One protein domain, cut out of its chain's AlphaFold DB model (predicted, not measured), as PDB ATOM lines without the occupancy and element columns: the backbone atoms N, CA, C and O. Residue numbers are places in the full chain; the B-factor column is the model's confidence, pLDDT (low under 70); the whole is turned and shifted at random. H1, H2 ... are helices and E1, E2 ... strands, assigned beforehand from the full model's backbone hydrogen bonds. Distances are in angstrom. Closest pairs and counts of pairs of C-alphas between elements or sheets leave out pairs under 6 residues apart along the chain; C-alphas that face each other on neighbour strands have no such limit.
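This is residues 2 to 142, 403 to 445, 538 to 545 and 866 to 881 of the 881 residues of the protein "GTPase-activating protein and VPS9 domain-containing protein 1 isoform X6" of Parambassis ranga (Indian glassy fish) (UniProt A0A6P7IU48). One very long helix, H1, runs as an arm out of a body in which helices H4 to H8 pack together next to a small sheet; residues 2 to 34, of which 6 to 34 belong to H1, stick out. At the other end of H1 the backbone folds back into H2, with H9 packed on H2. The 208 printed residues hold nine named helices and three named strands, in the order H1 H2 E1 H3 H4 H5 H6 E2 H7 H8 E3 H9; the class is mostly helix, and the sheet, E1 E3 E2, is mixed. The whole is only just loose, close to extended, with a radius of gyration of the C-alphas of 24.7 A and spans of 96 by 56 by 29 A.

H1, residues 6 to 60, forms a helical hairpin with H2, residues 67 to 78: residues 47 to 58 of H1 alone touch H2, closest at the C-alphas of Asn 54 and Cys 70, 6.2 A, at a shallow tilt of 10 degrees, opposite ways. H9, residues 866 to 877, touches H2, closest at the C-alphas of Cys 872 and Pro 67, 5.8 A, with residues 868 to 872 of H9 and 67 to 71 of H2 alone. H1, H2 and H9 are an up and down bundle, each running against the one before it. E1, residues 81 to 84, is parallel to E3, residues 538 to 543, with N 83 and O 539 at 2.9 A, within hydrogen-bond range. E3 is antiparallel to E2, residues 404 to 408, with N 540 and O 407 at 2.8 A. H1 only grazes this sheet, with residues 39 to 46. H3, residues 85 to 89, stands only just at the sheet's level, at a height of 3.5 A. H4, residues 92 to 104, is on the sheet at a height of 8.3 A, making two layers, a helix on one face of a sheet. The hub is H5, residues 107 to 120. It forms a hairpin with H6, residues 122 to 136; residues 114 to 118 of H5 and 125 to 129 of H6 alone touch, closest at C-alphas 118 and 125, 5.8 A. H7, residues 409 to 423, touches H5 with residues 418 to 422 alone, about perpendicular at 81 degrees, closest at C-alphas 422 and 117, 6.0 A. H8, residues 430 to 440, touches H5 residues 109 to 112 alone, closest at C-alphas 432 and 109, 6.1 A. Every O i to N i+4 pair is within hydrogen-bond range in the helices but H6, with 10 of 11.

H1 begins at C-alpha 6 (15.540, 34.718, 56.383) and is 79.3 A long; H7 is 21.3 A and H5 20.1 A. H9 ends at C-alpha 877 (-40.868, -7.269, 4.960).

The C-alphas of Val 2 and Gly 881, the two farthest apart, are 100.2 A apart. The cuts after residues 142, 445 and 545 leave C-alpha gaps of 11.0 A, 21.7 A and 39.1 A. Of the links that are printed whole, none is long. The model's pLDDT is under 70 at residues 2 to 4, 60 to 65, 545 and 866 to 881.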
ATOM      1  N   VAL A   2      26.023  38.781  50.194       50.62
ATOM      2  CA  VAL A   2      24.962  39.114  51.158       50.62
ATOM      3  C   VAL A   2      24.267  37.804  51.530       50.62
ATOM      4  O   VAL A   2      23.950  37.022  50.636       50.62
ATOM      5  N   LYS A   3      24.064  37.528  52.825       59.34
ATOM      6  CA  LYS A   3      23.180  36.425  53.236       59.34
ATOM      7  C   LYS A   3      21.754  36.808  52.817       59.34
ATOM      8  O   LYS A   3      21.360  37.920  53.166       59.34
ATOM      9  N   PRO A   4      20.996  35.959  52.100       60.03
ATOM     10  CA  PRO A   4      19.590  36.251  51.844       60.03
ATOM     11  C   PRO A   4      18.873  36.427  53.184       60.03
ATOM     12  O   PRO A   4      19.155  35.695  54.136       60.03
ATOM     13  N   ASP A   5      17.982  37.414  53.267       79.44
ATOM     14  CA  ASP A   5      17.176  37.610  54.467       79.44
ATOM     15  C   ASP A   5      16.330  36.350  54.702       79.44
ATOM     16  O   ASP A   5      15.710  35.804  53.782       79.44
ATOM     17  N   ILE A   6      16.316  35.881  55.949       82.38
ATOM     18  CA  ILE A   6      15.540  34.718  56.383       82.38
ATOM     19  C   ILE A   6      14.049  34.960  56.106       82.38
ATOM     20  O   ILE A   6      13.339  34.018  55.756       82.38
ATOM     21  N   HIS A   7      13.584  36.213  56.159       81.69
ATOM     22  CA  HIS A   7      12.221  36.576  55.771       81.69
ATOM     23  C   HIS A   7      11.946  36.378  54.270       81.69
ATOM     24  O   HIS A   7      10.887  35.858  53.918       81.69
ATOM     25  N   THR A   8      12.893  36.713  53.386       86.56
ATOM     26  CA  THR A   8      12.766  36.463  51.937       86.56
ATOM     27  C   THR A   8      12.761  34.965  51.640       86.56
ATOM     28  O   THR A   8      11.886  34.488  50.919       86.56
ATOM     29  N   LEU A   9      13.670  34.198  52.254       87.12
ATOM     30  CA  LEU A   9      13.707  32.740  52.097       87.12
ATOM     31  C   LEU A   9      12.413  32.081  52.604       87.12
ATOM     32  O   LEU A   9      11.854  31.226  51.921       87.12
ATOM     33  N   ALA A  10      11.894  32.508  53.759       87.06
ATOM     34  CA  ALA A  10      10.626  32.015  54.294       87.06
ATOM     35  C   ALA A  10       9.423  32.375  53.401       87.06
ATOM     36  O   ALA A  10       8.496  31.572  53.276       87.06
ATOM     37  N   HIS A  11       9.436  33.545  52.747       89.44
ATOM     38  CA  HIS A  11       8.416  33.909  51.762       89.44
ATOM     39  C   HIS A  11       8.473  32.994  50.533       89.44
ATOM     40  O   HIS A  11       7.448  32.439  50.142       89.44
ATOM     41  N   HIS A  12       9.666  32.783  49.969       90.75
ATOM     42  CA  HIS A  12       9.860  31.916  48.805       90.75
ATOM     43  C   HIS A  12       9.435  30.475  49.124       90.75
ATOM     44  O   HIS A  12       8.604  29.920  48.420       90.75
ATOM     45  N   LEU A  13       9.882  29.900  50.248       91.69
ATOM     46  CA  LEU A  13       9.471  28.552  50.670       91.69
ATOM     47  C   LEU A  13       7.954  28.428  50.894       91.69
ATOM     48  O   LEU A  13       7.373  27.381  50.609       91.69
ATOM     49  N   LYS A  14       7.280  29.484  51.372       92.69
ATOM     50  CA  LYS A  14       5.811  29.508  51.479       92.69
ATOM     51  C   LYS A  14       5.141  29.533  50.100       92.69
ATOM     52  O   LYS A  14       4.122  28.867  49.931       92.69
ATOM     53  N   GLN A  15       5.690  30.290  49.152       92.50
ATOM     54  CA  GLN A  15       5.196  30.400  47.778       92.50
ATOM     55  C   GLN A  15       5.379  29.083  47.010       92.50
ATOM     56  O   GLN A  15       4.396  28.557  46.496       92.50
ATOM     57  N   GLU A  16       6.573  28.487  47.051       91.94
ATOM     58  CA  GLU A  16       6.857  27.154  46.496       91.94
ATOM     59  C   GLU A  16       5.922  26.088  47.084       91.94
ATOM     60  O   GLU A  16       5.302  25.322  46.352       91.94
ATOM     61  N   ARG A  17       5.720  26.075  48.411       91.25
ATOM     62  CA  ARG A  17       4.801  25.120  49.055       91.25
ATOM     63  C   ARG A  17       3.344  25.301  48.610       91.25
ATOM     64  O   ARG A  17       2.602  24.323  48.580       91.25
ATOM     65  N   LEU A  18       2.914  26.527  48.302       92.81
ATOM     66  CA  LEU A  18       1.577  26.786  47.756       92.81
ATOM     67  C   LEU A  18       1.478  26.340  46.292       92.81
ATOM     68  O   LEU A  18       0.495  25.693  45.943       92.81
ATOM     69  N   TYR A  19       2.506  26.604  45.483       92.81
ATOM     70  CA  TYR A  19       2.587  26.170  44.087       92.81
ATOM     71  C   TYR A  19       2.581  24.637  43.958       92.81
ATOM     72  O   TYR A  19       1.736  24.069  43.270       92.81
ATOM     73  N   VAL A  20       3.433  23.940  44.717       91.75
ATOM     74  CA  VAL A  20       3.461  22.466  44.771       91.75
ATOM     75  C   VAL A  20       2.123  21.891  45.259       91.75
ATOM     76  O   VAL A  20       1.699  20.836  44.788       91.75
ATOM     77  N   ALA A  21       1.415  22.580  46.160       89.50
ATOM     78  CA  ALA A  21       0.080  22.164  46.589       89.50
ATOM     79  C   ALA A  21      -0.983  22.342  45.486       89.50
ATOM     80  O   ALA A  21      -1.800  21.437  45.300       89.50
ATOM     81  N   SER A  22      -0.966  23.449  44.730       92.31
ATOM     82  CA  SER A  22      -1.886  23.646  43.599       92.31
ATOM     83  C   SER A  22      -1.611  22.680  42.448       92.31
ATOM     84  O   SER A  22      -2.564  22.116  41.908       92.31
ATOM     85  N   GLU A  23      -0.340  22.403  42.140       91.56
ATOM     86  CA  GLU A  23       0.048  21.420  41.122       91.56
ATOM     87  C   GLU A  23      -0.356  20.001  41.533       91.56
ATOM     88  O   GLU A  23      -0.992  19.288  40.755       91.56
ATOM     89  N   LYS A  24      -0.127  19.607  42.794       85.75
ATOM     90  CA  LYS A  24      -0.619  18.321  43.317       85.75
ATOM     91  C   LYS A  24      -2.145  18.210  43.222       85.75
ATOM     92  O   LYS A  24      -2.653  17.158  42.836       85.75
ATOM     93  N   GLN A  25      -2.881  19.286  43.511       89.19
ATOM     94  CA  GLN A  25      -4.342  19.320  43.369       89.19
ATOM     95  C   GLN A  25      -4.800  19.327  41.895       89.19
ATOM     96  O   GLN A  25      -5.901  18.863  41.588       89.19
ATOM     97  N   LEU A  26      -4.006  19.859  40.963       90.50
ATOM     98  CA  LEU A  26      -4.267  19.783  39.522       90.50
ATOM     99  C   LEU A  26      -4.070  18.352  39.007       90.50
ATOM    100  O   LEU A  26      -5.003  17.791  38.435       90.50
ATOM    101  N   ILE A  27      -2.930  17.729  39.317       87.56
ATOM    102  CA  ILE A  27      -2.621  16.330  38.985       87.56
ATOM    103  C   ILE A  27      -3.698  15.385  39.543       87.56
ATOM    104  O   ILE A  27      -4.227  14.552  38.814       87.56
ATOM    105  N   GLN A  28      -4.117  15.564  40.802       85.06
ATOM    106  CA  GLN A  28      -5.207  14.777  41.403       85.06
ATOM    107  C   GLN A  28      -6.544  14.897  40.651       85.06
ATOM    108  O   GLN A  28      -7.264  13.904  40.528       85.06
ATOM    109  N   ARG A  29      -6.888  16.087  40.137       89.75
ATOM    110  CA  ARG A  29      -8.105  16.290  39.329       89.75
ATOM    111  C   ARG A  29      -7.981  15.616  37.965       89.75
ATOM    112  O   ARG A  29      -8.840  14.810  37.628       89.75
ATOM    113  N   LEU A  30      -6.879  15.861  37.253       87.69
ATOM    114  CA  LEU A  30      -6.594  15.242  35.954       87.69
ATOM    115  C   LEU A  30      -6.638  13.709  36.042       87.69
ATOM    116  O   LEU A  30      -7.346  13.077  35.265       87.69
ATOM    117  N   ASN A  31      -5.996  13.113  37.051       83.94
ATOM    118  CA  ASN A  31      -6.033  11.666  37.286       83.94
ATOM    119  C   ASN A  31      -7.462  11.157  37.550       83.94
ATOM    120  O   ASN A  31      -7.859  10.115  37.030       83.94
ATOM    121  N   SER A  32      -8.265  11.903  38.318       86.50
ATOM    122  CA  SER A  32      -9.676  11.572  38.557       86.50
ATOM    123  C   SER A  32     -10.505  11.597  37.265       86.50
ATOM    124  O   SER A  32     -11.365  10.739  37.071       86.50
ATOM    125  N   ASP A  33     -10.250  12.553  36.371       89.06
ATOM    126  CA  ASP A  33     -10.995  12.717  35.120       89.06
ATOM    127  C   ASP A  33     -10.533  11.747  34.018       89.06
ATOM    128  O   ASP A  33     -11.373  11.222  33.280       89.06
ATOM    129  N   VAL A  34      -9.243  11.391  33.979       85.62
ATOM    130  CA  VAL A  34      -8.716  10.279  33.168       85.62
ATOM    131  C   VAL A  34      -9.365   8.958  33.586       85.62
ATOM    132  O   VAL A  34      -9.889   8.247  32.730       85.62
ATOM    133  N   LEU A  35      -9.427   8.651  34.889       83.38
ATOM    134  CA  LEU A  35     -10.052   7.417  35.384       83.38
ATOM    135  C   LEU A  35     -11.551   7.338  35.037       83.38
ATOM    136  O   LEU A  35     -11.994   6.312  34.521       83.38
ATOM    137  N   LYS A  36     -12.320   8.424  35.217       87.94
ATOM    138  CA  LYS A  36     -13.737   8.498  34.785       87.94
ATOM    139  C   LYS A  36     -13.896   8.305  33.275       87.94
ATOM    140  O   LYS A  36     -14.889   7.739  32.821       87.94
ATOM    141  N   THR A  37     -12.950   8.805  32.483       88.75
ATOM    142  CA  THR A  37     -12.996   8.713  31.016       88.75
ATOM    143  C   THR A  37     -12.660   7.299  30.544       88.75
ATOM    144  O   THR A  37     -13.392   6.750  29.722       88.75
ATOM    145  N   ALA A  38     -11.653   6.658  31.143       84.94
ATOM    146  CA  ALA A  38     -11.358   5.242  30.932       84.94
ATOM    147  C   ALA A  38     -12.549   4.351  31.336       84.94
ATOM    148  O   ALA A  38     -12.942   3.468  30.578       84.94
ATOM    149  N   GLU A  39     -13.190   4.617  32.479       86.50
ATOM    150  CA  GLU A  39     -14.390   3.893  32.918       86.50
ATOM    151  C   GLU A  39     -15.543   4.001  31.900       86.50
ATOM    152  O   GLU A  39     -16.150   2.996  31.521       86.50
ATOM    153  N   ARG A  40     -15.816   5.213  31.393       90.19
ATOM    154  CA  ARG A  40     -16.805   5.445  30.324       90.19
ATOM    155  C   ARG A  40     -16.449   4.696  29.038       90.19
ATOM    156  O   ARG A  40     -17.351   4.133  28.416       90.19
ATOM    157  N   LEU A  41     -15.168   4.666  28.662       88.75
ATOM    158  CA  LEU A  41     -14.671   3.931  27.497       88.75
ATOM    159  C   LEU A  41     -14.903   2.421  27.649       88.75
ATOM    160  O   LEU A  41     -15.491   1.818  26.752       88.75
ATOM    161  N   TYR A  42     -14.541   1.822  28.790       88.06
ATOM    162  CA  TYR A  42     -14.796   0.401  29.061       88.06
ATOM    163  C   TYR A  42     -16.291   0.059  29.003       88.06
ATOM    164  O   TYR A  42     -16.681  -0.868  28.290       88.06
ATOM    165  N   ARG A  43     -17.137   0.831  29.703       91.25
ATOM    166  CA  ARG A  43     -18.604   0.658  29.699       91.25
ATOM    167  C   ARG A  43     -19.173   0.725  28.272       91.25
ATOM    168  O   ARG A  43     -19.993  -0.105  27.888       91.25
ATOM    169  N   ALA A  44     -18.719   1.692  27.468       90.94
ATOM    170  CA  ALA A  44     -19.150   1.860  26.081       90.94
ATOM    171  C   ALA A  44     -18.677   0.720  25.162       90.94
ATOM    172  O   ALA A  44     -19.465   0.235  24.349       90.94
ATOM    173  N   ALA A  45     -17.421   0.291  25.293       89.44
ATOM    174  CA  ALA A  45     -16.829  -0.761  24.473       89.44
ATOM    175  C   ALA A  45     -17.398  -2.153  24.795       89.44
ATOM    176  O   ALA A  45     -17.615  -2.944  23.877       89.44
ATOM    177  N   TRP A  46     -17.710  -2.429  26.068       91.81
ATOM    178  CA  TRP A  46     -18.402  -3.658  26.470       91.81
ATOM    179  C   TRP A  46     -19.778  -3.750  25.800       91.81
ATOM    180  O   TRP A  46     -20.044  -4.729  25.104       91.81
ATOM    181  N   ILE A  47     -20.612  -2.700  25.901       92.00
ATOM    182  CA  ILE A  47     -21.928  -2.663  25.232       92.00
ATOM    183  C   ILE A  47     -21.771  -2.832  23.716       92.00
ATOM    184  O   ILE A  47     -22.488  -3.632  23.120       92.00
ATOM    185  N   ALA A  48     -20.816  -2.131  23.092       89.94
ATOM    186  CA  ALA A  48     -20.576  -2.240  21.654       89.94
ATOM    187  C   ALA A  48     -20.216  -3.676  21.227       89.94
ATOM    188  O   ALA A  48     -20.820  -4.199  20.291       89.94
ATOM    189  N   LYS A  49     -19.306  -4.371  21.931       89.81
ATOM    190  CA  LYS A  49     -18.958  -5.752  21.550       89.81
ATOM    191  C   LYS A  49     -20.090  -6.747  21.846       89.81
ATOM    192  O   LYS A  49     -20.260  -7.660  21.042       89.81
ATOM    193  N   GLN A  50     -20.913  -6.561  22.888       90.25
ATOM    194  CA  GLN A  50     -22.117  -7.397  23.074       90.25
ATOM    195  C   GLN A  50     -23.158  -7.164  21.963       90.25
ATOM    196  O   GLN A  50     -23.660  -8.127  21.386       90.25
ATOM    197  N   GLN A  51     -23.425  -5.906  21.584       89.94
ATOM    198  CA  GLN A  51     -24.299  -5.587  20.444       89.94
ATOM    199  C   GLN A  51     -23.756  -6.190  19.139       89.94
ATOM    200  O   GLN A  51     -24.526  -6.741  18.351       89.94
ATOM    201  N   ARG A  52     -22.431  -6.177  18.933       87.69
ATOM    202  CA  ARG A  52     -21.814  -6.829  17.775       87.69
ATOM    203  C   ARG A  52     -21.935  -8.355  17.810       87.69
ATOM    204  O   ARG A  52     -22.227  -8.946  16.779       87.69
ATOM    205  N   ILE A  53     -21.784  -9.003  18.966       87.00
ATOM    206  CA  ILE A  53     -22.007 -10.456  19.109       87.00
ATOM    207  C   ILE A  53     -23.475 -10.816  18.808       87.00
ATOM    208  O   ILE A  53     -23.740 -11.803  18.121       87.00
ATOM    209  N   ASN A  54     -24.427  -9.987  19.246       88.25
ATOM    210  CA  ASN A  54     -25.851 -10.134  18.930       88.25
ATOM    211  C   ASN A  54     -26.139  -9.972  17.418       88.25
ATOM    212  O   ASN A  54     -26.872 -10.772  16.836       88.25
ATOM    213  N   LEU A  55     -25.513  -8.985  16.764       85.19
ATOM    214  CA  LEU A  55     -25.595  -8.771  15.313       85.19
ATOM    215  C   LEU A  55     -24.980  -9.938  14.518       85.19
ATOM    216  O   LEU A  55     -25.580 -10.410  13.554       85.19
ATOM    217  N   ASP A  56     -23.822 -10.447  14.937       82.06
ATOM    218  CA  ASP A  56     -23.184 -11.616  14.329       82.06
ATOM    219  C   ASP A  56     -24.070 -12.872  14.444       82.06
ATOM    220  O   ASP A  56     -24.211 -13.606  13.463       82.06
ATOM    221  N   ARG A  57     -24.735 -13.088  15.593       81.69
ATOM    222  CA  ARG A  57     -25.708 -14.183  15.792       81.69
ATOM    223  C   ARG A  57     -26.914 -14.061  14.851       81.69
ATOM    224  O   ARG A  57     -27.334 -15.066  14.280       81.69
ATOM    225  N   LEU A  58     -27.429 -12.847  14.636       82.25
ATOM    226  CA  LEU A  58     -28.517 -12.576  13.684       82.25
ATOM    227  C   LEU A  58     -28.111 -12.853  12.224       82.25
ATOM    228  O   LEU A  58     -28.906 -13.385  11.450       82.25
ATOM    229  N   ILE A  59     -26.883 -12.490  11.839       77.38
ATOM    230  CA  ILE A  59     -26.377 -12.639  10.463       77.38
ATOM    231  C   ILE A  59     -26.029 -14.098  10.141       77.38
ATOM    232  O   ILE A  59     -26.326 -14.571   9.043       77.38
ATOM    233  N   LEU A  60     -25.361 -14.795  11.063       68.69
ATOM    234  CA  LEU A  60     -24.787 -16.121  10.814       68.69
ATOM    235  C   LEU A  60     -25.727 -17.269  11.202       68.69
ATOM    236  O   LEU A  60     -25.619 -18.353  10.626       68.69
ATOM    237  N   THR A  61     -26.644 -17.044  12.147       58.44
ATOM    238  CA  THR A  61     -27.330 -18.125  12.869       58.44
ATOM    239  C   THR A  61     -28.854 -17.959  12.895       58.44
ATOM    240  O   THR A  61     -29.510 -18.184  13.913       58.44
ATOM    241  N   SER A  62     -29.446 -17.646  11.738       53.69
ATOM    242  CA  SER A  62     -30.896 -17.438  11.521       53.69
ATOM    243  C   SER A  62     -31.814 -18.652  11.791       53.69
ATOM    244  O   SER A  62     -33.003 -18.613  11.478       53.69
ATOM    245  N   ALA A  63     -31.278 -19.729  12.374       55.00
ATOM    246  CA  ALA A  63     -32.006 -20.909  12.842       55.00
ATOM    247  C   ALA A  63     -31.957 -21.107  14.376       55.00
ATOM    248  O   ALA A  63     -32.718 -21.920  14.895       55.00
ATOM    249  N   GLU A  64     -31.092 -20.383  15.101       55.53
ATOM    250  CA  GLU A  64     -30.914 -20.487  16.567       55.53
ATOM    251  C   GLU A  64     -31.254 -19.181  17.307       55.53
ATOM    252  O   GLU A  64     -31.151 -19.106  18.534       55.53
ATOM    253  N   ALA A  65     -31.618 -18.131  16.574       63.16
ATOM    254  CA  ALA A  65     -32.166 -16.889  17.097       63.16
ATOM    255  C   ALA A  65     -33.192 -16.336  16.112       63.16
ATOM    256  O   ALA A  65     -32.924 -16.228  14.913       63.16
ATOM    257  N   SER A  66     -34.356 -15.953  16.617       79.62
ATOM    258  CA  SER A  66     -35.306 -15.145  15.867       79.62
ATOM    259  C   SER A  66     -34.847 -13.677  15.823       79.62
ATOM    260  O   SER A  66     -34.260 -13.177  16.790       79.62
ATOM    261  N   PRO A  67     -35.177 -12.925  14.756       83.19
ATOM    262  CA  PRO A  67     -34.945 -11.479  14.716       83.19
ATOM    263  C   PRO A  67     -35.600 -10.732  15.890       83.19
ATOM    264  O   PRO A  67     -35.070  -9.725  16.355       83.19
ATOM    265  N   ALA A  68     -36.712 -11.258  16.422       84.75
ATOM    266  CA  ALA A  68     -37.386 -10.731  17.604       84.75
ATOM    267  C   ALA A  68     -36.536 -10.862  18.882       84.75
ATOM    268  O   ALA A  68     -36.388  -9.877  19.603       84.75
ATOM    269  N   GLU A  69     -35.923 -12.024  19.136       84.62
ATOM    270  CA  GLU A  69     -35.016 -12.234  20.278       84.62
ATOM    271  C   GLU A  69     -33.766 -11.351  20.173       84.62
ATOM    272  O   GLU A  69     -33.378 -10.718  21.156       84.62
ATOM    273  N   CYS A  70     -33.173 -11.227  18.979       85.44
ATOM    274  CA  CYS A  70     -32.047 -10.314  18.754       85.44
ATOM    275  C   CYS A  70     -32.439  -8.844  18.987       85.44
ATOM    276  O   CYS A  70     -31.685  -8.108  19.626       85.44
ATOM    277  N   CYS A  71     -33.631  -8.414  18.557       86.62
ATOM    278  CA  CYS A  71     -34.166  -7.088  18.887       86.62
ATOM    279  C   CYS A  71     -34.463  -6.911  20.385       86.62
ATOM    280  O   CYS A  71     -34.282  -5.814  20.915       86.62
ATOM    281  N   GLN A  72     -34.924  -7.955  21.077       86.81
ATOM    282  CA  GLN A  72     -35.201  -7.912  22.511       86.81
ATOM    283  C   GLN A  72     -33.901  -7.770  23.310       86.81
ATOM    284  O   GLN A  72     -33.788  -6.860  24.129       86.81
ATOM    285  N   HIS A  73     -32.892  -8.592  23.012       86.50
ATOM    286  CA  HIS A  73     -31.577  -8.507  23.645       86.50
ATOM    287  C   HIS A  73     -30.873  -7.178  23.329       86.50
ATOM    288  O   HIS A  73     -30.298  -6.571  24.229       86.50
ATOM    289  N   ALA A  74     -31.007  -6.659  22.100       87.94
ATOM    290  CA  ALA A  74     -30.494  -5.335  21.747       87.94
ATOM    291  C   ALA A  74     -31.084  -4.224  22.633       87.94
ATOM    292  O   ALA A  74     -30.327  -3.368  23.082       87.94
ATOM    293  N   LYS A  75     -32.393  -4.260  22.940       87.69
ATOM    294  CA  LYS A  75     -33.044  -3.323  23.880       87.69
ATOM    295  C   LYS A  75     -32.550  -3.508  25.317       87.69
ATOM    296  O   LYS A  75     -32.280  -2.523  25.996       87.69
ATOM    297  N   THR A  76     -32.383  -4.750  25.781       88.00
ATOM    298  CA  THR A  76     -31.814  -5.027  27.113       88.00
ATOM    299  C   THR A  76     -30.415  -4.416  27.257       88.00
ATOM    300  O   THR A  76     -30.141  -3.756  28.258       88.00
ATOM    301  N   LEU A  77     -29.576  -4.543  26.222       87.75
ATOM    302  CA  LEU A  77     -28.227  -3.966  26.153       87.75
ATOM    303  C   LEU A  77     -28.196  -2.423  26.072       87.75
ATOM    304  O   LEU A  77     -27.152  -1.817  26.314       87.75
ATOM    305  N   GLU A  78     -29.310  -1.760  25.745       84.88
ATOM    306  CA  GLU A  78     -29.436  -0.293  25.827       84.88
ATOM    307  C   GLU A  78     -29.817   0.200  27.229       84.88
ATOM    308  O   GLU A  78     -29.580   1.364  27.560       84.88
ATOM    309  N   HIS A  79     -30.383  -0.680  28.058       86.69
ATOM    310  CA  HIS A  79     -30.795  -0.394  29.432       86.69
ATOM    311  C   HIS A  79     -29.875  -1.026  30.491       86.69
ATOM    312  O   HIS A  79     -30.149  -0.891  31.684       86.69
ATOM    313  N   THR A  80     -28.779  -1.674  30.073       91.00
ATOM    314  CA  THR A  80     -27.750  -2.267  30.940       91.00
ATOM    315  C   THR A  80     -27.299  -1.321  32.050       91.00
ATOM    316  O   THR A  80     -26.912  -0.175  31.799       91.00
ATOM    317  N   GLN A  81     -27.275  -1.831  33.282       90.44
ATOM    318  CA  GLN A  81     -26.770  -1.107  34.446       90.44
ATOM    319  C   GLN A  81     -25.445  -1.711  34.907       90.44
ATOM    320  O   GLN A  81     -25.312  -2.923  35.035       90.44
ATOM    321  N   PHE A  82     -24.461  -0.855  35.171       92.56
ATOM    322  CA  PHE A  82     -23.174  -1.264  35.728       92.56
ATOM    323  C   PHE A  82     -23.191  -1.046  37.240       92.56
ATOM    324  O   PHE A  82     -23.376   0.088  37.694       92.56
ATOM    325  N   VAL A  83     -23.005  -2.126  37.994       91.69
ATOM    326  CA  VAL A  83     -23.187  -2.183  39.448       91.69
ATOM    327  C   VAL A  83     -21.906  -2.701  40.102       91.69
ATOM    328  O   VAL A  83     -21.358  -3.716  39.681       91.69
ATOM    329  N   ASP A  84     -21.416  -2.012  41.131       89.56
ATOM    330  CA  ASP A  84     -20.226  -2.426  41.885       89.56
ATOM    331  C   ASP A  84     -20.404  -3.837  42.483       89.56
ATOM    332  O   ASP A  84     -21.430  -4.121  43.111       89.56
ATOM    333  N   GLY A  85     -19.399  -4.703  42.342       87.00
ATOM    334  CA  GLY A  85     -19.488  -6.120  42.703       87.00
ATOM    335  C   GLY A  85     -19.965  -6.388  44.133       87.00
ATOM    336  O   GLY A  85     -20.835  -7.239  44.332       87.00
ATOM    337  N   TYR A  86     -19.477  -5.636  45.122       86.50
ATOM    338  CA  TYR A  86     -19.843  -5.787  46.534       86.50
ATOM    339  C   TYR A  86     -21.340  -5.593  46.817       86.50
ATOM    340  O   TYR A  86     -21.821  -6.092  47.834       86.50
ATOM    341  N   LYS A  87     -22.099  -4.909  45.947       88.31
ATOM    342  CA  LYS A  87     -23.554  -4.733  46.115       88.31
ATOM    343  C   LYS A  87     -24.322  -6.039  45.898       88.31
ATOM    344  O   LYS A  87     -25.328  -6.262  46.566       88.31
ATOM    345  N   THR A  88     -23.825  -6.901  45.010       86.81
ATOM    346  CA  THR A  88     -24.489  -8.152  44.597       86.81
ATOM    347  C   THR A  88     -23.776  -9.396  45.142       86.81
ATOM    348  O   THR A  88     -24.421 -10.389  45.471       86.81
ATOM    349  N   LEU A  89     -22.447  -9.346  45.277       86.38
ATOM    350  CA  LEU A  89     -21.595 -10.452  45.742       86.38
ATOM    351  C   LEU A  89     -21.132 -10.299  47.203       86.38
ATOM    352  O   LEU A  89     -20.581 -11.242  47.777       86.38
ATOM    353  N   CYS A  90     -21.335  -9.134  47.827       88.06
ATOM    354  CA  CYS A  90     -20.837  -8.821  49.170       88.06
ATOM    355  C   CYS A  90     -19.330  -9.144  49.297       88.06
ATOM    356  O   CYS A  90     -18.534  -8.777  48.435       88.06
ATOM    357  N   PHE A  91     -18.932  -9.874  50.343       83.94
ATOM    358  CA  PHE A  91     -17.544 -10.292  50.581       83.94
ATOM    359  C   PHE A  91     -16.962 -11.217  49.496       83.94
ATOM    360  O   PHE A  91     -15.764 -11.481  49.515       83.94
ATOM    361  N   GLN A  92     -17.779 -11.745  48.577       86.38
ATOM    362  CA  GLN A  92     -17.299 -12.617  47.508       86.38
ATOM    363  C   GLN A  92     -16.706 -11.835  46.327       86.38
ATOM    364  O   GLN A  92     -16.023 -12.457  45.517       86.38
ATOM    365  N   GLU A  93     -16.904 -10.507  46.224       88.25
ATOM    366  CA  GLU A  93     -16.289  -9.708  45.145       88.25
ATOM    367  C   GLU A  93     -14.773  -9.918  45.107       88.25
ATOM    368  O   GLU A  93     -14.236 -10.244  44.054       88.25
ATOM    369  N   THR A  94     -14.091  -9.801  46.250       87.44
ATOM    370  CA  THR A  94     -12.629  -9.940  46.322       87.44
ATOM    371  C   THR A  94     -12.163 -11.329  45.899       87.44
ATOM    372  O   THR A  94     -11.176 -11.442  45.184       87.44
ATOM    373  N   ILE A  95     -12.903 -12.381  46.264       90.25
ATOM    374  CA  ILE A  95     -12.580 -13.769  45.909       90.25
ATOM    375  C   ILE A  95     -12.726 -13.994  44.397       90.25
ATOM    376  O   ILE A  95     -11.857 -14.601  43.771       90.25
ATOM    377  N   TYR A  96     -13.811 -13.498  43.792       92.00
ATOM    378  CA  TYR A  96     -14.020 -13.605  42.347       92.00
ATOM    379  C   TYR A  96     -13.078 -12.685  41.552       92.00
ATOM    380  O   TYR A  96     -12.608 -13.085  40.490       92.00
ATOM    381  N   GLY A  97     -12.753 -11.500  42.071       90.69
ATOM    382  CA  GLY A  97     -11.777 -10.571  41.494       90.69
ATOM    383  C   GLY A  97     -10.355 -11.133  41.496       90.69
ATOM    384  O   GLY A  97      -9.698 -11.130  40.459       90.69
ATOM    385  N   GLU A  98      -9.912 -11.708  42.617       90.19
ATOM    386  CA  GLU A  98      -8.615 -12.387  42.745       90.19
ATOM    387  C   GLU A  98      -8.529 -13.623  41.830       90.19
ATOM    388  O   GLU A  98      -7.515 -13.828  41.163       90.19
ATOM    389  N   PHE A  99      -9.605 -14.415  41.733       93.06
ATOM    390  CA  PHE A  99      -9.704 -15.526  40.779       93.06
ATOM    391  C   PHE A  99      -9.573 -15.050  39.324       93.06
ATOM    392  O   PHE A  99      -8.813 -15.641  38.557       93.06
ATOM    393  N   LEU A 100     -10.276 -13.977  38.944       94.00
ATOM    394  CA  LEU A 100     -10.206 -13.409  37.595       94.00
ATOM    395  C   LEU A 100      -8.822 -12.823  37.290       94.00
ATOM    396  O   LEU A 100      -8.326 -13.032  36.186       94.00
ATOM    397  N   ALA A 101      -8.179 -12.152  38.249       91.81
ATOM    398  CA  ALA A 101      -6.821 -11.634  38.089       91.81
ATOM    399  C   ALA A 101      -5.816 -12.781  37.901       91.81
ATOM    400  O   ALA A 101      -5.186 -12.886  36.850       91.81
ATOM    401  N   ARG A 102      -5.768 -13.740  38.839       91.56
ATOM    402  CA  ARG A 102      -4.858 -14.894  38.740       91.56
ATOM    403  C   ARG A 102      -5.117 -15.759  37.493       91.56
ATOM    404  O   ARG A 102      -4.183 -16.396  37.006       91.56
ATOM    405  N   LEU A 103      -6.339 -15.780  36.947       93.62
ATOM    406  CA  LEU A 103      -6.647 -16.432  35.667       93.62
ATOM    407  C   LEU A 103      -6.159 -15.612  34.454       93.62
ATOM    408  O   LEU A 103      -5.535 -16.183  33.560       93.62
ATOM    409  N   ARG A 104      -6.404 -14.292  34.431       93.44
ATOM    410  CA  ARG A 104      -5.936 -13.349  33.391       93.44
ATOM    411  C   ARG A 104      -4.419 -13.425  33.216       93.44
ATOM    412  O   ARG A 104      -3.947 -13.566  32.085       93.44
ATOM    413  N   ASP A 105      -3.703 -13.406  34.339       92.06
ATOM    414  CA  ASP A 105      -2.239 -13.374  34.430       92.06
ATOM    415  C   ASP A 105      -1.571 -14.693  33.987       92.06
ATOM    416  O   ASP A 105      -0.354 -14.746  33.810       92.06
ATOM    417  N   ASN A 106      -2.352 -15.758  33.740       94.06
ATOM    418  CA  ASN A 106      -1.871 -17.065  33.283       94.06
ATOM    419  C   ASN A 106      -2.391 -17.453  31.872       94.06
ATOM    420  O   ASN A 106      -3.139 -18.431  31.738       94.06
ATOM    421  N   PRO A 107      -1.951 -16.783  30.779       95.06
ATOM    422  CA  PRO A 107      -2.374 -17.083  29.404       95.06
ATOM    423  C   PRO A 107      -2.273 -18.554  28.975       95.06
ATOM    424  O   PRO A 107      -3.136 -19.042  28.245       95.06
ATOM    425  N   ARG A 108      -1.242 -19.284  29.435       95.00
ATOM    426  CA  ARG A 108      -1.086 -20.722  29.146       95.00
ATOM    427  C   ARG A 108      -2.248 -21.532  29.718       95.00
ATOM    428  O   ARG A 108      -2.801 -22.376  29.023       95.00
ATOM    429  N   LEU A 109      -2.632 -21.252  30.963       95.19
ATOM    430  CA  LEU A 109      -3.702 -21.967  31.649       95.19
ATOM    431  C   LEU A 109      -5.064 -21.665  31.015       95.19
ATOM    432  O   LEU A 109      -5.854 -22.586  30.828       95.19
ATOM    433  N   VAL A 110      -5.305 -20.415  30.603       96.94
ATOM    434  CA  VAL A 110      -6.503 -20.044  29.830       96.94
ATOM    435  C   VAL A 110      -6.570 -20.829  28.516       96.94
ATOM    436  O   VAL A 110      -7.604 -21.431  28.229       96.94
ATOM    437  N   ALA A 111      -5.474 -20.904  27.753       96.44
ATOM    438  CA  ALA A 111      -5.425 -21.686  26.514       96.44
ATOM    439  C   ALA A 111      -5.702 -23.186  26.748       96.44
ATOM    440  O   ALA A 111      -6.559 -23.755  26.068       96.44
ATOM    441  N   SER A 112      -5.052 -23.814  27.736       94.94
ATOM    442  CA  SER A 112      -5.314 -25.218  28.096       94.94
ATOM    443  C   SER A 112      -6.765 -25.451  28.526       94.94
ATOM    444  O   SER A 112      -7.379 -26.430  28.102       94.94
ATOM    445  N   CYS A 113      -7.344 -24.540  29.317       95.19
ATOM    446  CA  CYS A 113      -8.736 -24.643  29.750       95.19
ATOM    447  C   CYS A 113      -9.716 -24.563  28.574       95.19
ATOM    448  O   CYS A 113     -10.672 -25.335  28.540       95.19
ATOM    449  N   LEU A 114      -9.480 -23.682  27.596       95.69
ATOM    450  CA  LEU A 114     -10.324 -23.580  26.400       95.69
ATOM    451  C   LEU A 114     -10.274 -24.862  25.551       95.69
ATOM    452  O   LEU A 114     -11.327 -25.391  25.194       95.69
ATOM    453  N   VAL A 115      -9.082 -25.419  25.303       94.12
ATOM    454  CA  VAL A 115      -8.923 -26.664  24.523       94.12
ATOM    455  C   VAL A 115      -9.513 -27.879  25.248       94.12
ATOM    456  O   VAL A 115     -10.156 -28.721  24.618       94.12
ATOM    457  N   ALA A 116      -9.343 -27.978  26.570       93.06
ATOM    458  CA  ALA A 116     -10.002 -29.004  27.379       93.06
ATOM    459  C   ALA A 116     -11.534 -28.830  27.387       93.06
ATOM    460  O   ALA A 116     -12.271 -29.813  27.301       93.06
ATOM    461  N   GLY A 117     -12.009 -27.583  27.420       91.06
ATOM    462  CA  GLY A 117     -13.419 -27.214  27.341       91.06
ATOM    463  C   GLY A 117     -14.095 -27.660  26.046       91.06
ATOM    464  O   GLY A 117     -15.134 -28.323  26.101       91.06
ATOM    465  N   GLU A 118     -13.491 -27.390  24.882       90.81
ATOM    466  CA  GLU A 118     -14.055 -27.819  23.591       90.81
ATOM    467  C   GLU A 118     -14.178 -29.346  23.474       90.81
ATOM    468  O   GLU A 118     -15.139 -29.841  22.879       90.81
ATOM    469  N   ARG A 119     -13.247 -30.098  24.083       87.75
ATOM    470  CA  ARG A 119     -13.287 -31.574  24.143       87.75
ATOM    471  C   ARG A 119     -14.420 -32.106  25.030       87.75
ATOM    472  O   ARG A 119     -14.867 -33.230  24.814       87.75
ATOM    473  N   LEU A 120     -14.886 -31.320  26.005       88.19
ATOM    474  CA  LEU A 120     -15.989 -31.669  26.909       88.19
ATOM    475  C   LEU A 120     -17.357 -31.226  26.363       88.19
ATOM    476  O   LEU A 120     -18.303 -32.013  26.364       88.19
ATOM    477  N   ASN A 121     -17.481 -29.974  25.910       85.06
ATOM    478  CA  ASN A 121     -18.709 -29.418  25.333       85.06
ATOM    479  C   ASN A 121     -18.389 -28.220  24.418       85.06
ATOM    480  O   ASN A 121     -18.166 -27.105  24.897       85.06
ATOM    481  N   GLN A 122     -18.406 -28.433  23.096       81.44
ATOM    482  CA  GLN A 122     -18.090 -27.385  22.116       81.44
ATOM    483  C   GLN A 122     -19.067 -26.196  22.170       81.44
ATOM    484  O   GLN A 122     -18.610 -25.056  22.117       81.44
ATOM    485  N   GLU A 123     -20.378 -26.433  22.317       80.12
ATOM    486  CA  GLU A 123     -21.415 -25.384  22.297       80.12
ATOM    487  C   GLU A 123     -21.301 -24.442  23.503       80.12
ATOM    488  O   GLU A 123     -21.180 -23.228  23.334       80.12
ATOM    489  N   HIS A 124     -21.242 -24.990  24.723       81.88
ATOM    490  CA  HIS A 124     -21.070 -24.180  25.937       81.88
ATOM    491  C   HIS A 124     -19.743 -23.403  25.919       81.88
ATOM    492  O   HIS A 124     -19.672 -22.260  26.378       81.88
ATOM    493  N   THR A 125     -18.688 -23.997  25.355       88.00
ATOM    494  CA  THR A 125     -17.368 -23.360  25.288       88.00
ATOM    495  C   THR A 125     -17.359 -22.131  24.374       88.00
ATOM    496  O   THR A 125     -16.639 -21.186  24.687       88.00
ATOM    497  N   GLN A 126     -18.214 -22.043  23.341       87.62
ATOM    498  CA  GLN A 126     -18.333 -20.821  22.518       87.62
ATOM    499  C   GLN A 126     -18.661 -19.589  23.386       87.62
ATOM    500  O   GLN A 126     -17.965 -18.573  23.328       87.62
ATOM    501  N   GLY A 127     -19.680 -19.689  24.250       89.12
ATOM    502  CA  GLY A 127     -20.082 -18.597  25.148       89.12
ATOM    503  C   GLY A 127     -18.996 -18.219  26.163       89.12
ATOM    504  O   GLY A 127     -18.811 -17.040  26.479       89.12
ATOM    505  N   VAL A 128     -18.215 -19.203  26.617       94.19
ATOM    506  CA  VAL A 128     -17.057 -18.970  27.492       94.19
ATOM    507  C   VAL A 128     -15.926 -18.260  26.743       94.19
ATOM    508  O   VAL A 128     -15.370 -17.311  27.284       94.19
ATOM    509  N   ILE A 129     -15.631 -18.623  25.490       94.88
ATOM    510  CA  ILE A 129     -14.626 -17.937  24.656       94.88
ATOM    511  C   ILE A 129     -14.994 -16.456  24.461       94.88
ATOM    512  O   ILE A 129     -14.155 -15.574  24.665       94.88
ATOM    513  N   HIS A 130     -16.262 -16.161  24.150       92.94
ATOM    514  CA  HIS A 130     -16.754 -14.781  24.075       92.94
ATOM    515  C   HIS A 130     -16.644 -14.044  25.423       92.94
ATOM    516  O   HIS A 130     -16.266 -12.871  25.445       92.94
ATOM    517  N   THR A 131     -16.903 -14.719  26.547       94.81
ATOM    518  CA  THR A 131     -16.748 -14.152  27.902       94.81
ATOM    519  C   THR A 131     -15.276 -13.879  28.245       94.81
ATOM    520  O   THR A 131     -14.951 -12.834  28.806       94.81
ATOM    521  N   VAL A 132     -14.354 -14.765  27.859       96.12
ATOM    522  CA  VAL A 132     -12.905 -14.571  28.031       96.12
ATOM    523  C   VAL A 132     -12.418 -13.360  27.228       96.12
ATOM    524  O   VAL A 132     -11.703 -12.520  27.769       96.12
ATOM    525  N   PHE A 133     -12.853 -13.195  25.976       95.25
ATOM    526  CA  PHE A 133     -12.486 -12.019  25.180       95.25
ATOM    527  C   PHE A 133     -13.085 -10.709  25.728       95.25
ATOM    528  O   PHE A 133     -12.368  -9.727  25.931       95.25
ATOM    529  N   THR A 134     -14.402 -10.681  25.959       93.44
ATOM    530  CA  THR A 134     -15.132  -9.446  26.309       93.44
ATOM    531  C   THR A 134     -14.927  -9.009  27.756       93.44
ATOM    532  O   THR A 134     -14.832  -7.808  28.018       93.44
ATOM    533  N   SER A 135     -14.828  -9.967  28.682       93.38
ATOM    534  CA  SER A 135     -14.835  -9.717  30.125       93.38
ATOM    535  C   SER A 135     -13.467  -9.969  30.763       93.38
ATOM    536  O   SER A 135     -12.958  -9.072  31.433       93.38
ATOM    537  N   LEU A 136     -12.813 -11.119  30.528       94.69
ATOM    538  CA  LEU A 136     -11.486 -11.386  31.122       94.69
ATOM    539  C   LEU A 136     -10.417 -10.455  30.527       94.69
ATOM    540  O   LEU A 136      -9.792  -9.707  31.273       94.69
ATOM    541  N   TYR A 137     -10.294 -10.402  29.197       93.69
ATOM    542  CA  TYR A 137      -9.345  -9.531  28.481       93.69
ATOM    543  C   TYR A 137      -9.948  -8.202  27.991       93.69
ATOM    544  O   TYR A 137      -9.300  -7.457  27.263       93.69
ATOM    545  N   GLY A 138     -11.177  -7.862  28.399       90.31
ATOM    546  CA  GLY A 138     -11.709  -6.497  28.283       90.31
ATOM    547  C   GLY A 138     -11.780  -5.937  26.857       90.31
ATOM    548  O   GLY A 138     -11.726  -4.720  26.684       90.31
ATOM    549  N   ASN A 139     -11.894  -6.799  25.840       90.06
ATOM    550  CA  ASN A 139     -11.805  -6.463  24.411       90.06
ATOM    551  C   ASN A 139     -10.426  -5.945  23.937       90.06
ATOM    552  O   ASN A 139     -10.346  -5.347  22.867       90.06
ATOM    553  N   CYS A 140      -9.356  -6.168  24.713       90.00
ATOM    554  CA  CYS A 140      -7.979  -5.730  24.435       90.00
ATOM    555  C   CYS A 140      -7.829  -4.212  24.209       90.00
ATOM    556  O   CYS A 140      -7.067  -3.770  23.355       90.00
ATOM    557  N   ILE A 141      -8.556  -3.410  24.995       86.50
ATOM    558  CA  ILE A 141      -8.454  -1.937  24.991       86.50
ATOM    559  C   ILE A 141      -7.113  -1.470  25.585       86.50
ATOM    560  O   ILE A 141      -6.572  -0.454  25.158       86.50
ATOM    561  N   MET A 142      -6.574  -2.214  26.558       85.06
ATOM    562  CA  MET A 142      -5.264  -1.961  27.163       85.06
ATOM    563  C   MET A 142      -4.182  -2.851  26.547       85.06
ATOM    564  O   MET A 142      -4.416  -4.030  26.277       85.06
ATOM    565  N   THR A 403      -8.033  -1.733  36.294       82.38
ATOM    566  CA  THR A 403      -8.442  -1.924  37.692       82.38
ATOM    567  C   THR A 403      -9.663  -2.831  37.879       82.38
ATOM    568  O   THR A 403      -9.904  -3.290  38.995       82.38
ATOM    569  N   ALA A 404     -10.450  -3.090  36.822       88.62
ATOM    570  CA  ALA A 404     -11.727  -3.800  36.936       88.62
ATOM    571  C   ALA A 404     -12.096  -4.708  35.743       88.62
ATOM    572  O   ALA A 404     -11.735  -4.468  34.582       88.62
ATOM    573  N   VAL A 405     -12.896  -5.733  36.044       92.31
ATOM    574  CA  VAL A 405     -13.605  -6.598  35.089       92.31
ATOM    575  C   VAL A 405     -15.082  -6.211  35.030       92.31
ATOM    576  O   VAL A 405     -15.704  -5.976  36.059       92.31
ATOM    577  N   TYR A 406     -15.636  -6.188  33.817       93.44
ATOM    578  CA  TYR A 406     -17.055  -5.962  33.542       93.44
ATOM    579  C   TYR A 406     -17.663  -7.285  33.071       93.44
ATOM    580  O   TYR A 406     -17.310  -7.770  31.996       93.44
ATOM    581  N   ILE A 407     -18.517  -7.905  33.887       94.62
ATOM    582  CA  ILE A 407     -19.056  -9.251  33.631       94.62
ATOM    583  C   ILE A 407     -20.464  -9.394  34.220       94.62
ATOM    584  O   ILE A 407     -20.722  -8.916  35.321       94.62
ATOM    585  N   THR A 408     -21.401 -10.040  33.522       93.19
ATOM    586  CA  THR A 408     -22.728 -10.307  34.115       93.19
ATOM    587  C   THR A 408     -22.645 -11.444  35.133       93.19
ATOM    588  O   THR A 408     -21.756 -12.298  35.062       93.19
ATOM    589  N   HIS A 409     -23.578 -11.499  36.087       91.06
ATOM    590  CA  HIS A 409     -23.587 -12.565  37.100       91.06
ATOM    591  C   HIS A 409     -23.640 -13.972  36.467       91.06
ATOM    592  O   HIS A 409     -22.929 -14.881  36.895       91.06
ATOM    593  N   ASN A 410     -24.406 -14.126  35.381       91.06
ATOM    594  CA  ASN A 410     -24.497 -15.376  34.621       91.06
ATOM    595  C   ASN A 410     -23.173 -15.735  33.923       91.06
ATOM    596  O   ASN A 410     -22.759 -16.889  33.975       91.06
ATOM    597  N   GLN A 411     -22.488 -14.760  33.313       93.38
ATOM    598  CA  GLN A 411     -21.170 -14.963  32.694       93.38
ATOM    599  C   GLN A 411     -20.110 -15.384  33.726       93.38
ATOM    600  O   GLN A 411     -19.315 -16.285  33.456       93.38
ATOM    601  N   LEU A 412     -20.120 -14.778  34.920       94.12
ATOM    602  CA  LEU A 412     -19.207 -15.125  36.015       94.12
ATOM    603  C   LEU A 412     -19.415 -16.571  36.488       94.12
ATOM    604  O   LEU A 412     -18.450 -17.330  36.585       94.12
ATOM    605  N   LEU A 413     -20.666 -16.967  36.747       92.38
ATOM    606  CA  LEU A 413     -20.984 -18.336  37.158       92.38
ATOM    607  C   LEU A 413     -20.670 -19.351  36.050       92.38
ATOM    608  O   LEU A 413     -20.057 -20.376  36.337       92.38
ATOM    609  N   ALA A 414     -21.000 -19.051  34.790       93.31
ATOM    610  CA  ALA A 414     -20.696 -19.925  33.656       93.31
ATOM    611  C   ALA A 414     -19.185 -20.138  33.460       93.31
ATOM    612  O   ALA A 414     -18.769 -21.255  33.155       93.31
ATOM    613  N   LEU A 415     -18.355 -19.110  33.680       94.62
ATOM    614  CA  LEU A 415     -16.892 -19.226  33.642       94.62
ATOM    615  C   LEU A 415     -16.350 -20.077  34.804       94.62
ATOM    616  O   LEU A 415     -15.470 -20.912  34.595       94.62
ATOM    617  N   VAL A 416     -16.883 -19.908  36.016       93.94
ATOM    618  CA  VAL A 416     -16.470 -20.691  37.196       93.94
ATOM    619  C   VAL A 416     -16.891 -22.156  37.069       93.94
ATOM    620  O   VAL A 416     -16.068 -23.044  37.292       93.94
ATOM    621  N   ASP A 417     -18.132 -22.431  36.667       92.50
ATOM    622  CA  ASP A 417     -18.618 -23.800  36.477       92.50
ATOM    623  C   ASP A 417     -17.955 -24.466  35.253       92.50
ATOM    624  O   ASP A 417     -17.644 -25.655  35.308       92.50
ATOM    625  N   PHE A 418     -17.605 -23.716  34.199       93.94
ATOM    626  CA  PHE A 418     -16.722 -24.190  33.121       93.94
ATOM    627  C   PHE A 418     -15.352 -24.630  33.647       93.94
ATOM    628  O   PHE A 418     -14.935 -25.759  33.390       93.94
ATOM    629  N   VAL A 419     -14.674 -23.782  34.428       92.94
ATOM    630  CA  VAL A 419     -13.357 -24.097  35.007       92.94
ATOM    631  C   VAL A 419     -13.433 -25.313  35.948       92.94
ATOM    632  O   VAL A 419     -12.545 -26.166  35.922       92.94
ATOM    633  N   ARG A 420     -14.526 -25.469  36.710       92.00
ATOM    634  CA  ARG A 420     -14.782 -26.673  37.529       92.00
ATOM    635  C   ARG A 420     -15.019 -27.930  36.685       92.00
ATOM    636  O   ARG A 420     -14.489 -28.985  37.026       92.00
ATOM    637  N   ASN A 421     -15.769 -27.830  35.588       91.31
ATOM    638  CA  ASN A 421     -15.997 -28.948  34.665       91.31
ATOM    639  C   ASN A 421     -14.702 -29.377  33.953       91.31
ATOM    640  O   ASN A 421     -14.485 -30.569  33.756       91.31
ATOM    641  N   VAL A 422     -13.825 -28.424  33.624       91.94
ATOM    642  CA  VAL A 422     -12.488 -28.688  33.071       91.94
ATOM    643  C   VAL A 422     -11.578 -29.371  34.102       91.94
ATOM    644  O   VAL A 422     -10.951 -30.370  33.764       91.94
ATOM    645  N   MET A 423     -11.559 -28.923  35.367       89.38
ATOM    646  CA  MET A 423     -10.854 -29.630  36.457       89.38
ATOM    647  C   MET A 423     -11.342 -31.071  36.673       89.38
ATOM    648  O   MET A 423     -10.571 -31.919  37.120       89.38
ATOM    649  N   ALA A 424     -12.618 -31.346  36.403       88.12
ATOM    650  CA  ALA A 424     -13.228 -32.660  36.592       88.12
ATOM    651  C   ALA A 424     -12.989 -33.638  35.422       88.12
ATOM    652  O   ALA A 424     -13.519 -34.750  35.458       88.12
ATOM    653  N   GLY A 425     -12.237 -33.242  34.387       84.81
ATOM    654  CA  GLY A 425     -11.918 -34.079  33.229       84.81
ATOM    655  C   GLY A 425     -10.414 -34.259  33.008       84.81
ATOM    656  O   GLY A 425      -9.640 -33.313  33.128       84.81
ATOM    657  N   ASP A 426     -10.017 -35.461  32.589       82.38
ATOM    658  CA  ASP A 426      -8.619 -35.890  32.394       82.38
ATOM    659  C   ASP A 426      -7.951 -35.296  31.124       82.38
ATOM    660  O   ASP A 426      -7.220 -35.973  30.400       82.38
ATOM    661  N   HIS A 427      -8.240 -34.030  30.797       83.25
ATOM    662  CA  HIS A 427      -7.803 -33.354  29.567       83.25
ATOM    663  C   HIS A 427      -6.685 -32.313  29.770       83.25
ATOM    664  O   HIS A 427      -6.172 -31.789  28.780       83.25
ATOM    665  N   LEU A 428      -6.316 -32.001  31.017       87.88
ATOM    666  CA  LEU A 428      -5.230 -31.074  31.366       87.88
ATOM    667  C   LEU A 428      -3.902 -31.804  31.622       87.88
ATOM    668  O   LEU A 428      -3.881 -32.990  31.947       87.88
ATOM    669  N   ARG A 429      -2.785 -31.070  31.540       87.75
ATOM    670  CA  ARG A 429      -1.483 -31.520  32.069       87.75
ATOM    671  C   ARG A 429      -1.470 -31.388  33.599       87.75
ATOM    672  O   ARG A 429      -2.127 -30.500  34.134       87.75
ATOM    673  N   GLU A 430      -0.679 -32.204  34.301       87.56
ATOM    674  CA  GLU A 430      -0.598 -32.186  35.778       87.56
ATOM    675  C   GLU A 430      -0.257 -30.788  36.338       87.56
ATOM    676  O   GLU A 430      -0.920 -30.316  37.258       87.56
ATOM    677  N   GLU A 431       0.701 -30.081  35.722       88.69
ATOM    678  CA  GLU A 431       1.065 -28.689  36.054       88.69
ATOM    679  C   GLU A 431      -0.147 -27.739  36.028       88.69
ATOM    680  O   GLU A 431      -0.323 -26.887  36.897       88.69
ATOM    681  N   GLU A 432      -0.986 -27.893  35.003       89.81
ATOM    682  CA  GLU A 432      -2.125 -27.023  34.712       89.81
ATOM    683  C   GLU A 432      -3.320 -27.377  35.604       89.81
ATOM    684  O   GLU A 432      -4.037 -26.484  36.049       89.81
ATOM    685  N   HIS A 433      -3.486 -28.658  35.940       89.69
ATOM    686  CA  HIS A 433      -4.488 -29.138  36.893       89.69
ATOM    687  C   HIS A 433      -4.207 -28.631  38.317       89.69
ATOM    688  O   HIS A 433      -5.082 -28.011  38.924       89.69
ATOM    689  N   MET A 434      -2.963 -28.759  38.795       89.50
ATOM    690  CA  MET A 434      -2.523 -28.231  40.097       89.50
ATOM    691  C   MET A 434      -2.672 -26.701  40.194       89.50
ATOM    692  O   MET A 434      -3.078 -26.166  41.232       89.50
ATOM    693  N   ALA A 435      -2.372 -25.977  39.109       89.69
ATOM    694  CA  ALA A 435      -2.582 -24.531  39.048       89.69
ATOM    695  C   ALA A 435      -4.075 -24.166  39.141       89.69
ATOM    696  O   ALA A 435      -4.444 -23.243  39.869       89.69
ATOM    697  N   LEU A 436      -4.945 -24.917  38.456       90.50
ATOM    698  CA  LEU A 436      -6.391 -24.693  38.450       90.50
ATOM    699  C   LEU A 436      -7.053 -25.048  39.794       90.50
ATOM    700  O   LEU A 436      -7.938 -24.318  40.244       90.50
ATOM    701  N   GLU A 437      -6.571 -26.084  40.487       89.69
ATOM    702  CA  GLU A 437      -6.962 -26.384  41.874       89.69
ATOM    703  C   GLU A 437      -6.590 -25.224  42.814       89.69
ATOM    704  O   GLU A 437      -7.423 -24.749  43.590       89.69
ATOM    705  N   THR A 438      -5.374 -24.687  42.670       90.56
ATOM    706  CA  THR A 438      -4.879 -23.536  43.447       90.56
ATOM    707  C   THR A 438      -5.648 -22.236  43.143       90.56
ATOM    708  O   THR A 438      -5.758 -21.355  44.003       90.56
ATOM    709  N   LEU A 439      -6.224 -22.091  41.943       88.56
ATOM    710  CA  LEU A 439      -7.178 -21.019  41.627       88.56
ATOM    711  C   LEU A 439      -8.529 -21.243  42.320       88.56
ATOM    712  O   LEU A 439      -9.056 -20.326  42.949       88.56
ATOM    713  N   LEU A 440      -9.091 -22.451  42.227       90.88
ATOM    714  CA  LEU A 440     -10.448 -22.742  42.698       90.88
ATOM    715  C   LEU A 440     -10.582 -22.997  44.207       90.88
ATOM    716  O   LEU A 440     -11.714 -22.977  44.695       90.88
ATOM    717  N   ALA A 441      -9.482 -23.192  44.939       87.50
ATOM    718  CA  ALA A 441      -9.471 -23.491  46.376       87.50
ATOM    719  C   ALA A 441     -10.290 -22.503  47.235       87.50
ATOM    720  O   ALA A 441     -11.008 -22.923  48.142       87.50
ATOM    721  N   ASN A 442     -10.226 -21.203  46.920       84.50
ATOM    722  CA  ASN A 442     -10.952 -20.152  47.647       84.50
ATOM    723  C   ASN A 442     -12.341 -19.847  47.052       84.50
ATOM    724  O   ASN A 442     -13.182 -19.249  47.723       84.50
ATOM    725  N   VAL A 443     -12.595 -20.226  45.794       88.25
ATOM    726  CA  VAL A 443     -13.784 -19.795  45.039       88.25
ATOM    727  C   VAL A 443     -15.038 -20.517  45.553       88.25
ATOM    728  O   VAL A 443     -15.028 -21.752  45.623       88.25
ATOM    729  N   PRO A 444     -16.153 -19.811  45.846       83.38
ATOM    730  CA  PRO A 444     -17.380 -20.438  46.334       83.38
ATOM    731  C   PRO A 444     -17.896 -21.549  45.410       83.38
ATOM    732  O   PRO A 444     -17.913 -21.415  44.182       83.38
ATOM    733  N   GLN A 445     -18.334 -22.662  45.998       75.00
ATOM    734  CA  GLN A 445     -18.994 -23.737  45.257       75.00
ATOM    735  C   GLN A 445     -20.407 -23.307  44.841       75.00
ATOM    736  O   GLN A 445     -21.177 -22.813  45.667       75.00
ATOM    737  N   GLU A 538     -27.864  -6.465  34.651       89.69
ATOM    738  CA  GLU A 538     -26.821  -5.989  35.561       89.69
ATOM    739  C   GLU A 538     -25.448  -6.555  35.171       89.69
ATOM    740  O   GLU A 538     -25.208  -7.769  35.183       89.69
ATOM    741  N   VAL A 539     -24.516  -5.652  34.870       93.19
ATOM    742  CA  VAL A 539     -23.095  -5.949  34.679       93.19
ATOM    743  C   VAL A 539     -22.358  -5.604  35.963       93.19
ATOM    744  O   VAL A 539     -22.345  -4.450  36.397       93.19
ATOM    745  N   LEU A 540     -21.715  -6.602  36.556       93.69
ATOM    746  CA  LEU A 540     -20.913  -6.437  37.755       93.69
ATOM    747  C   LEU A 540     -19.566  -5.810  37.389       93.69
ATOM    748  O   LEU A 540     -18.878  -6.284  36.480       93.69
ATOM    749  N   VAL A 541     -19.193  -4.763  38.120       93.25
ATOM    750  CA  VAL A 541     -17.859  -4.157  38.091       93.25
ATOM    751  C   VAL A 541     -17.055  -4.782  39.228       93.25
ATOM    752  O   VAL A 541     -17.299  -4.482  40.395       93.25
ATOM    753  N   LEU A 542     -16.146  -5.699  38.891       91.44
ATOM    754  CA  LEU A 542     -15.350  -6.469  39.853       91.44
ATOM    755  C   LEU A 542     -13.922  -5.927  39.921       91.44
ATOM    756  O   LEU A 542     -13.243  -5.858  38.893       91.44
ATOM    757  N   SER A 543     -13.456  -5.586  41.119       88.56
ATOM    758  CA  SER A 543     -12.094  -5.093  41.355       88.56
ATOM    759  C   SER A 543     -11.051  -6.194  41.113       88.56
ATOM    760  O   SER A 543     -11.149  -7.274  41.692       88.56
ATOM    761  N   LEU A 544     -10.011  -5.925  40.317       84.12
ATOM    762  CA  LEU A 544      -8.965  -6.908  39.966       84.12
ATOM    763  C   LEU A 544      -7.922  -7.172  41.074       84.12
ATOM    764  O   LEU A 544      -6.909  -7.819  40.830       84.12
ATOM    765  N   GLY A 545      -8.121  -6.663  42.291       64.81
ATOM    766  CA  GLY A 545      -7.211  -6.879  43.428       64.81
ATOM    767  C   GLY A 545      -5.859  -6.154  43.342       64.81
ATOM    768  O   GLY A 545      -5.178  -6.030  44.359       64.81
ATOM    769  N   ARG A 866     -28.546   1.064  13.356       38.44
ATOM    770  CA  ARG A 866     -29.220   1.054  12.049       38.44
ATOM    771  C   ARG A 866     -29.019  -0.285  11.357       38.44
ATOM    772  O   ARG A 866     -29.989  -0.778  10.805       38.44
ATOM    773  N   MET A 867     -27.843  -0.910  11.429       44.06
ATOM    774  CA  MET A 867     -27.634  -2.247  10.868       44.06
ATOM    775  C   MET A 867     -28.566  -3.290  11.496       44.06
ATOM    776  O   MET A 867     -29.299  -3.935  10.753       44.06
ATOM    777  N   VAL A 868     -28.611  -3.423  12.829       38.22
ATOM    778  CA  VAL A 868     -29.515  -4.386  13.497       38.22
ATOM    779  C   VAL A 868     -30.976  -4.107  13.122       38.22
ATOM    780  O   VAL A 868     -31.687  -5.007  12.677       38.22
ATOM    781  N   VAL A 869     -31.426  -2.853  13.238       36.75
ATOM    782  CA  VAL A 869     -32.832  -2.489  12.998       36.75
ATOM    783  C   VAL A 869     -33.220  -2.616  11.518       36.75
ATOM    784  O   VAL A 869     -34.288  -3.144  11.222       36.75
ATOM    785  N   VAL A 870     -32.370  -2.199  10.573       42.22
ATOM    786  CA  VAL A 870     -32.648  -2.298   9.125       42.22
ATOM    787  C   VAL A 870     -32.560  -3.742   8.629       42.22
ATOM    788  O   VAL A 870     -33.349  -4.113   7.762       42.22
ATOM    789  N   VAL A 871     -31.674  -4.581   9.181       42.56
ATOM    790  CA  VAL A 871     -31.655  -6.023   8.869       42.56
ATOM    791  C   VAL A 871     -32.942  -6.690   9.359       42.56
ATOM    792  O   VAL A 871     -33.583  -7.384   8.572       42.56
ATOM    793  N   CYS A 872     -33.377  -6.426  10.596       34.66
ATOM    794  CA  CYS A 872     -34.638  -6.969  11.108       34.66
ATOM    795  C   CYS A 872     -35.868  -6.461  10.334       34.66
ATOM    796  O   CYS A 872     -36.763  -7.253  10.046       34.66
ATOM    797  N   LEU A 873     -35.908  -5.182   9.938       34.06
ATOM    798  CA  LEU A 873     -36.992  -4.640   9.107       34.06
ATOM    799  C   LEU A 873     -37.023  -5.290   7.713       34.06
ATOM    800  O   LEU A 873     -38.070  -5.788   7.308       34.06
ATOM    801  N   ARG A 874     -35.878  -5.384   7.019       38.53
ATOM    802  CA  ARG A 874     -35.793  -6.035   5.695       38.53
ATOM    803  C   ARG A 874     -36.140  -7.526   5.738       38.53
ATOM    804  O   ARG A 874     -36.727  -8.036   4.788       38.53
ATOM    805  N   GLN A 875     -35.793  -8.232   6.816       37.41
ATOM    806  CA  GLN A 875     -36.202  -9.631   7.000       37.41
ATOM    807  C   GLN A 875     -37.701  -9.761   7.318       37.41
ATOM    808  O   GLN A 875     -38.331 -10.702   6.844       37.41
ATOM    809  N   GLY A 876     -38.284  -8.809   8.057       29.89
ATOM    810  CA  GLY A 876     -39.724  -8.761   8.328       29.89
ATOM    811  C   GLY A 876     -40.564  -8.530   7.069       29.89
ATOM    812  O   GLY A 876     -41.497  -9.287   6.810       29.89
ATOM    813  N   GLU A 877     -40.195  -7.546   6.242       32.41
ATOM    814  CA  GLU A 877     -40.868  -7.269   4.960       32.41
ATOM    815  C   GLU A 877     -40.783  -8.467   3.994       32.41
ATOM    816  O   GLU A 877     -41.736  -8.758   3.269       32.41
ATOM    817  N   GLY A 878     -39.685  -9.232   4.046       29.20
ATOM    818  CA  GLY A 878     -39.488 -10.465   3.275       29.20
ATOM    819  C   GLY A 878     -40.388 -11.649   3.660       29.20
ATOM    820  O   GLY A 878     -40.342 -12.674   2.980       29.20
ATOM    821  N   MET A 879     -41.202 -11.538   4.718       29.23
ATOM    822  CA  MET A 879     -42.211 -12.542   5.098       29.23
ATOM    823  C   MET A 879     -43.655 -12.097   4.795       29.23
ATOM    824  O   MET A 879     -44.599 -12.816   5.123       29.23
ATOM    825  N   THR A 880     -43.839 -10.947   4.139       29.89
ATOM    826  CA  THR A 880     -45.142 -10.438   3.677       29.89
ATOM    827  C   THR A 880     -45.112 -10.097   2.183       29.89
ATOM    828  O   THR A 880     -45.247  -8.932   1.804       29.89
ATOM    829  N   GLY A 881     -44.938 -11.121   1.339       28.23
ATOM    830  CA  GLY A 881     -44.961 -11.044  -0.129       28.23
ATOM    831  C   GLY A 881     -45.449 -12.337  -0.770       28.23
ATOM    832  O   GLY A 881     -44.951 -13.404  -0.351       28.23
TER     833      GLY A 881